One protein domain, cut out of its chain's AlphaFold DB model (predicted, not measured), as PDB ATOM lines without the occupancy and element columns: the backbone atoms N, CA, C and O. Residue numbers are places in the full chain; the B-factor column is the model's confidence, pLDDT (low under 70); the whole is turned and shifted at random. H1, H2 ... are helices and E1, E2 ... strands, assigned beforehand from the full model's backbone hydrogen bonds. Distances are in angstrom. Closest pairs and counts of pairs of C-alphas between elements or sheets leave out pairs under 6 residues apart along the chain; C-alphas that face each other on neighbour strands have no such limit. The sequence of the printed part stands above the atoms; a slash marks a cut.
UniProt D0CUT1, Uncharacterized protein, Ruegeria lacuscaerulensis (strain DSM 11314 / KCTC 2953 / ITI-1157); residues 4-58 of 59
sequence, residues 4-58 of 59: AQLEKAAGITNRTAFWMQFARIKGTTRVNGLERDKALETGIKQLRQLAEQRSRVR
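AT A GLANCE: This is residues 4 to 58 of the 59 residues of an uncharacterized protein of Ruegeria lacuscaerulensis (strain DSM 11314 / KCTC 2953 / ITI-1157) (UniProt D0CUT1). A small hairpin, E1 and E2, sits at the start of one long helix, H3; short H1 packs on H3 around Ala 51, and the chain arches from H1 through H2 to E1. The 55 printed residues hold H1, H2, E1, E2, H3 in that order, mostly helix, with an antiparallel sheet E1 - E2. The whole is only just loose, close to compact, with a radius of gyration of the C-alphas of 12.2 A and spans of 35 by 25 by 14 A.

HOW THE PARTS SIT: E1, residues 28 to 31, and E2, residues 34 to 37, form an antiparallel hairpin at 136 degrees; N 29 and O 36 are 2.7 A apart, within hydrogen-bond range. The closest C-alphas of E1 and H3, residues 38 to 57, are those of Thr 28 and Lys 38, 4.9 A. H1, residues 4 to 10, touches H3 at a steep tilt of 48 degrees, the same way, closest at C-alphas Ala 10 and Ala 51, 4.0 A. H2, residues 15 to 20, is close but not clearly touching H3: C-alphas Trp 19 and Gly 43, 6.9 A. In H1, H2 and H3 every O i to N i+4 pair is within hydrogen-bond range.

IN THESE COORDINATES: H3 is 28.8 A long, from C-alpha 38 at (134.472, 117.024, 182.420) to C-alpha 57 at (160.805, 106.407, 186.954). H1 begins at C-alpha 4, (148.930, 122.336, 192.040).

THE WHOLE: The C-alphas farthest apart, Gly 27 and Arg 58, are 36.1 A apart. The printed part has no cut and no long link. Residues 57 to 58 have pLDDT under 70.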
ATOM      1  N   ALA A   4     147.596 121.734 192.084       86.06
ATOM      2  CA  ALA A   4     148.930 122.336 192.040       86.06
ATOM      3  C   ALA A   4     150.048 121.362 192.460       86.06
ATOM      4  O   ALA A   4     151.133 121.352 191.878       86.06
ATOM      5  N   GLN A   5     149.792 120.501 193.454       88.31
ATOM      6  CA  GLN A   5     150.744 119.456 193.843       88.31
ATOM      7  C   GLN A   5     150.905 118.400 192.746       88.31
ATOM      8  O   GLN A   5     152.021 117.945 192.505       88.31
ATOM      9  N   LEU A   6     149.813 118.028 192.072       86.94
ATOM     10  CA  LEU A   6     149.847 117.101 190.945       86.94
ATOM     11  C   LEU A   6     150.567 117.700 189.731       86.94
ATOM     12  O   LEU A   6     151.376 117.012 189.126       86.94
ATOM     13  N   GLU A   7     150.348 118.978 189.417       89.75
ATOM     14  CA  GLU A   7     151.073 119.710 188.365       89.75
ATOM     15  C   GLU A   7     152.581 119.700 188.628       89.75
ATOM     16  O   GLU A   7     153.364 119.350 187.742       89.75
ATOM     17  N   LYS A   8     152.990 119.989 189.870       89.06
ATOM     18  CA  LYS A   8     154.398 119.937 190.275       89.06
ATOM     19  C   LYS A   8     154.970 118.520 190.188       89.06
ATOM     20  O   LYS A   8     156.070 118.343 189.674       89.06
ATOM     21  N   ALA A   9     154.232 117.512 190.656       87.50
ATOM     22  CA  ALA A   9     154.660 116.113 190.618       87.50
ATOM     23  C   ALA A   9     154.746 115.556 189.185       87.50
ATOM     24  O   ALA A   9     155.663 114.803 188.871       87.50
ATOM     25  N   ALA A  10     153.841 115.976 188.301       87.88
ATOM     26  CA  ALA A  10     153.860 115.679 186.871       87.88
ATOM     27  C   ALA A  10     154.949 116.462 186.108       87.88
ATOM     28  O   ALA A  10     155.258 116.141 184.960       87.88
ATOM     29  N   GLY A  11     155.570 117.464 186.737       89.50
ATOM     30  CA  GLY A  11     156.577 118.320 186.115       89.50
ATOM     31  C   GLY A  11     156.001 119.254 185.052       89.50
ATOM     32  O   GLY A  11     156.683 119.566 184.078       89.50
ATOM     33  N   ILE A  12     154.747 119.685 185.216       90.00
ATOM     34  CA  ILE A  12     154.112 120.666 184.338       90.00
ATOM     35  C   ILE A  12     154.701 122.046 184.631       90.00
ATOM     36  O   ILE A  12     154.451 122.634 185.680       90.00
ATOM     37  N   THR A  13     155.478 122.575 183.688       87.19
ATOM     38  CA  THR A  13     156.049 123.930 183.748       87.19
ATOM     39  C   THR A  13     155.121 124.983 183.150       87.19
ATOM     40  O   THR A  13     155.116 126.123 183.605       87.19
ATOM     41  N   ASN A  14     154.294 124.608 182.168       91.06
ATOM     42  CA  ASN A  14     153.313 125.495 181.547       91.06
ATOM     43  C   ASN A  14     151.886 124.991 181.791       91.06
ATOM     44  O   ASN A  14     151.329 124.204 181.020       91.06
ATOM     45  N   ARG A  15     151.292 125.477 182.885       89.19
ATOM     46  CA  ARG A  15     149.927 125.145 183.303       89.19
ATOM     47  C   ARG A  15     148.895 125.514 182.237       89.19
ATOM     48  O   ARG A  15     148.039 124.699 181.910       89.19
ATOM     49  N   THR A  16     148.984 126.714 181.673       89.69
ATOM     50  CA  THR A  16     148.011 127.205 180.686       89.69
ATOM     51  C   THR A  16     147.999 126.338 179.433       89.69
ATOM     52  O   THR A  16     146.930 125.916 178.998       89.69
ATOM     53  N   ALA A  17     149.176 126.006 178.895       90.62
ATOM     54  CA  ALA A  17     149.285 125.119 177.741       90.62
ATOM     55  C   ALA A  17     148.726 123.721 178.045       90.62
ATOM     56  O   ALA A  17     148.004 123.152 177.228       90.62
ATOM     57  N   PHE A  18     148.997 123.195 179.245       90.88
ATOM     58  CA  PHE A  18     148.445 121.914 179.672       90.88
ATOM     59  C   PHE A  18     146.914 121.944 179.736       90.88
ATOM     60  O   PHE A  18     146.277 121.042 179.205       90.88
ATOM     61  N   TRP A  19     146.301 122.966 180.335       90.81
ATOM     62  CA  TRP A  19     144.840 123.023 180.448       90.81
ATOM     63  C   TRP A  19     144.135 123.402 179.141       90.81
ATOM     64  O   TRP A  19     142.998 122.981 178.925       90.81
ATOM     65  N   MET A  20     144.807 124.108 178.226       91.69
ATOM     66  CA  MET A  20     144.258 124.459 176.909       91.69
ATOM     67  C   MET A  20     143.818 123.240 176.093       91.69
ATOM     68  O   MET A  20     142.817 123.321 175.382       91.69
ATOM     69  N   GLN A  21     144.503 122.099 176.213       89.94
ATOM     70  CA  GLN A  21     144.110 120.884 175.488       89.94
ATOM     71  C   GLN A  21     142.737 120.350 175.944       89.94
ATOM     72  O   GLN A  21     142.008 119.753 175.154       89.94
ATOM     73  N   PHE A  22     142.356 120.621 177.197       90.31
ATOM     74  CA  PHE A  22     141.074 120.215 177.773       90.31
ATOM     75  C   PHE A  22     139.997 121.293 177.631       90.31
ATOM     76  O   PHE A  22     138.824 120.976 177.772       90.31
ATOM     77  N   ALA A  23     140.349 122.532 177.272       87.19
ATOM     78  CA  ALA A  23     139.390 123.631 177.106       87.19
ATOM     79  C   ALA A  23     138.326 123.366 176.020       87.19
ATOM     80  O   ALA A  23     137.269 123.994 176.003       87.19
ATOM     81  N   ARG A  24     138.594 122.427 175.103       88.12
ATOM     82  CA  ARG A  24     137.636 121.978 174.078       88.12
ATOM     83  C   ARG A  24     136.605 120.981 174.614       88.12
ATOM     84  O   ARG A  24     135.580 120.772 173.971       88.12
ATOM     85  N   ILE A  25     136.869 120.361 175.762       88.81
ATOM     86  CA  ILE A  25     135.945 119.436 176.413       88.81
ATOM     87  C   ILE A  25     134.874 120.278 177.100       88.81
ATOM     88  O   ILE A  25     135.165 121.060 177.996       88.81
ATOM     89  N   LYS A  26     133.628 120.114 176.661       85.94
ATOM     90  CA  LYS A  26     132.469 120.769 177.265       85.94
ATOM     91  C   LYS A  26     131.605 119.753 178.005       85.94
ATOM     92  O   LYS A  26     131.579 118.571 177.650       85.94
ATOM     93  N   GLY A  27     130.866 120.249 178.992       90.50
ATOM     94  CA  GLY A  27     129.887 119.486 179.758       90.50
ATOM     95  C   GLY A  27     130.397 119.019 181.117       90.50
ATOM     96  O   GLY A  27     131.574 119.143 181.457       90.50
ATOM     97  N   THR A  28     129.473 118.469 181.892       92.81
ATOM     98  CA  THR A  28     129.724 117.926 183.223       92.81
ATOM     99  C   THR A  28     129.772 116.399 183.179       92.81
ATOM    100  O   THR A  28     129.272 115.744 182.264       92.81
ATOM    101  N   THR A  29     130.440 115.812 184.159       90.94
ATOM    102  CA  THR A  29     130.466 114.380 184.434       90.94
ATOM    103  C   THR A  29     130.121 114.163 185.897       90.94
ATOM    104  O   THR A  29     130.419 115.004 186.744       90.94
ATOM    105  N   ARG A  30     129.492 113.035 186.222       92.19
ATOM    106  CA  ARG A  30     129.135 112.717 187.605       92.19
ATOM    107  C   ARG A  30     130.260 111.921 188.256       92.19
ATOM    108  O   ARG A  30     130.571 110.823 187.809       92.19
ATOM    109  N   VAL A  31     130.855 112.460 189.316       86.44
ATOM    110  CA  VAL A  31     131.922 111.809 190.091       86.44
ATOM    111  C   VAL A  31     131.515 111.799 191.554       86.44
ATOM    112  O   VAL A  31     131.257 112.849 192.141       86.44
ATOM    113  N   ASN A  32     131.425 110.604 192.143       86.62
ATOM    114  CA  ASN A  32     130.948 110.393 193.516       86.62
ATOM    115  C   ASN A  32     129.591 111.068 193.795       86.62
ATOM    116  O   ASN A  32     129.395 111.699 194.829       86.62
ATOM    117  N   GLY A  33     128.666 110.991 192.833       89.50
ATOM    118  CA  GLY A  33     127.330 111.588 192.935       89.50
ATOM    119  C   GLY A  33     127.260 113.091 192.641       89.50
ATOM    120  O   GLY A  33     126.163 113.593 192.398       89.50
ATOM    121  N   LEU A  34     128.399 113.784 192.568       90.81
ATOM    122  CA  LEU A  34     128.490 115.221 192.310       90.81
ATOM    123  C   LEU A  34     128.741 115.500 190.828       90.81
ATOM    124  O   LEU A  34     129.557 114.823 190.199       90.81
ATOM    125  N   GLU A  35     128.086 116.517 190.273       92.69
ATOM    126  CA  GLU A  35     128.456 117.037 188.958       92.69
ATOM    127  C   GLU A  35     129.791 117.776 189.044       92.69
ATOM    128  O   GLU A  35     130.007 118.659 189.877       92.69
ATOM    129  N   ARG A  36     130.713 117.372 188.180       88.88
ATOM    130  CA  ARG A  36     132.050 117.931 188.034       88.88
ATOM    131  C   ARG A  36     132.264 118.311 186.586       88.88
ATOM    132  O   ARG A  36     131.708 117.695 185.685       88.88
ATOM    133  N   ASP A  37     133.096 119.309 186.357       91.88
ATOM    134  CA  ASP A  37     133.462 119.686 185.002       91.88
ATOM    135  C   ASP A  37     134.271 118.561 184.330       91.88
ATOM    136  O   ASP A  37     135.237 118.037 184.894       91.88
ATOM    137  N   LYS A  38     133.857 118.153 183.126       92.44
ATOM    138  CA  LYS A  38     134.472 117.024 182.420       92.44
ATOM    139  C   LYS A  38     135.902 117.335 181.979       92.44
ATOM    140  O   LYS A  38     136.741 116.429 181.975       92.44
ATOM    141  N   ALA A  39     136.195 118.589 181.626       91.25
ATOM    142  CA  ALA A  39     137.543 119.014 181.268       91.25
ATOM    143  C   ALA A  39     138.462 118.931 182.488       91.25
ATOM    144  O   ALA A  39     139.557 118.367 182.406       91.25
ATOM    145  N   LEU A  40     137.977 119.423 183.630       89.81
ATOM    146  CA  LEU A  40     138.713 119.395 184.888       89.81
ATOM    147  C   LEU A  40     139.043 117.961 185.321       89.81
ATOM    148  O   LEU A  40     140.205 117.657 185.585       89.81
ATOM    149  N   GLU A  41     138.054 117.066 185.338       91.81
ATOM    150  CA  GLU A  41     138.254 115.666 185.736       91.81
ATOM    151  C   GLU A  41     139.238 114.939 184.812       91.81
ATOM    152  O   GLU A  41     140.118 114.205 185.274       91.81
ATOM    153  N   THR A  42     139.147 115.189 183.504       91.38
ATOM    154  CA  THR A  42     140.065 114.601 182.519       91.38
ATOM    155  C   THR A  42     141.498 115.082 182.750       91.38
ATOM    156  O   THR A  42     142.420 114.265 182.805       91.38
ATOM    157  N   GLY A  43     141.699 116.386 182.957       92.25
ATOM    158  CA  GLY A  43     143.028 116.929 183.227       92.25
ATOM    159  C   GLY A  43     143.602 116.472 184.571       92.25
ATOM    160  O   GLY A  43     144.785 116.144 184.643       92.25
ATOM    161  N   ILE A  44     142.779 116.342 185.621       91.38
ATOM    162  CA  ILE A  44     143.210 115.774 186.911       91.38
ATOM    163  C   ILE A  44     143.660 114.320 186.742       91.38
ATOM    164  O   ILE A  44     144.694 113.930 187.293       91.38
ATOM    165  N   LYS A  45     142.916 113.513 185.978       91.44
ATOM    166  CA  LYS A  45     143.285 112.121 185.690       91.44
ATOM    167  C   LYS A  45     144.626 112.043 184.956       91.44
ATOM    168  O   LYS A  45     145.492 111.274 185.367       91.44
ATOM    169  N   GLN A  46     144.825 112.879 183.937       91.62
ATOM    170  CA  GLN A  46     146.084 112.947 183.195       91.62
ATOM    171  C   GLN A  46     147.257 113.369 184.094       91.62
ATOM    172  O   GLN A  46     148.325 112.764 184.049       91.62
ATOM    173  N   LEU A  47     147.056 114.375 184.952       91.56
ATOM    174  CA  LEU A  47     148.068 114.819 185.910       91.56
ATOM    175  C   LEU A  47     148.477 113.709 186.877       91.56
ATOM    176  O   LEU A  47     149.666 113.538 187.132       91.56
ATOM    177  N   ARG A  48     147.511 112.946 187.400       90.62
ATOM    178  CA  ARG A  48     147.796 111.790 188.262       90.62
ATOM    179  C   ARG A  48     148.644 110.757 187.534       90.62
ATOM    180  O   ARG A  48     149.683 110.383 188.059       90.62
ATOM    181  N   GLN A  49     148.277 110.393 186.305       90.81
ATOM    182  CA  GLN A  49     149.057 109.441 185.514       90.81
ATOM    183  C   GLN A  49     150.490 109.923 185.260       90.81
ATOM    184  O   GLN A  49     151.425 109.141 185.394       90.81
ATOM    185  N   LEU A  50     150.684 111.203 184.936       89.81
ATOM    186  CA  LEU A  50     152.018 111.775 184.737       89.81
ATOM    187  C   LEU A  50     152.826 111.812 186.040       89.81
ATOM    188  O   LEU A  50     154.004 111.457 186.044       89.81
ATOM    189  N   ALA A  51     152.201 112.207 187.150       89.81
ATOM    190  CA  ALA A  51     152.831 112.199 188.466       89.81
ATOM    191  C   ALA A  51     153.233 110.777 188.890       89.81
ATOM    192  O   ALA A  51     154.343 110.572 189.375       89.81
ATOM    193  N   GLU A  52     152.372 109.783 188.656       89.81
ATOM    194  CA  GLU A  52     152.654 108.370 188.919       89.81
ATOM    195  C   GLU A  52     153.784 107.839 188.038       89.81
ATOM    196  O   GLU A  52     154.694 107.190 188.548       89.81
ATOM    197  N   GLN A  53     153.775 108.139 186.737       88.44
ATOM    198  CA  GLN A  53     154.857 107.754 185.828       88.44
ATOM    199  C   GLN A  53     156.195 108.331 186.291       88.44
ATOM    200  O   GLN A  53     157.177 107.603 186.396       88.44
ATOM    201  N   ARG A  54     156.233 109.617 186.653       84.12
ATOM    202  CA  ARG A  54     157.456 110.246 187.170       84.12
ATOM    203  C   ARG A  54     157.874 109.693 188.523       84.12
ATOM    204  O   ARG A  54     159.068 109.579 188.767       84.12
ATOM    205  N   SER A  55     156.922 109.338 189.381       82.44
ATOM    206  CA  SER A  55     157.219 108.679 190.652       82.44
ATOM    207  C   SER A  55     157.816 107.287 190.444       82.44
ATOM    208  O   SER A  55     158.717 106.918 191.183       82.44
ATOM    209  N   ARG A  56     157.346 106.529 189.443       78.19
ATOM    210  CA  ARG A  56     157.854 105.187 189.110       78.19
ATOM    211  C   ARG A  56     159.214 105.213 188.422       78.19
ATOM    212  O   ARG A  56     160.015 104.334 188.669       78.19
ATOM    213  N   VAL A  57     159.485 106.218 187.589       63.91
ATOM    214  CA  VAL A  57     160.805 106.407 186.954       63.91
ATOM    215  C   VAL A  57     161.878 106.818 187.977       63.91
ATOM    216  O   VAL A  57     163.068 106.731 187.694       63.91
ATOM    217  N   ARG A  58     161.471 107.281 189.165       55.84
ATOM    218  CA  ARG A  58     162.369 107.715 190.244       55.84
ATOM    219  C   ARG A  58     162.538 106.683 191.370       55.84
ATOM    220  O   ARG A  58     163.199 107.018 192.350       55.84
TER     221      ARG A  58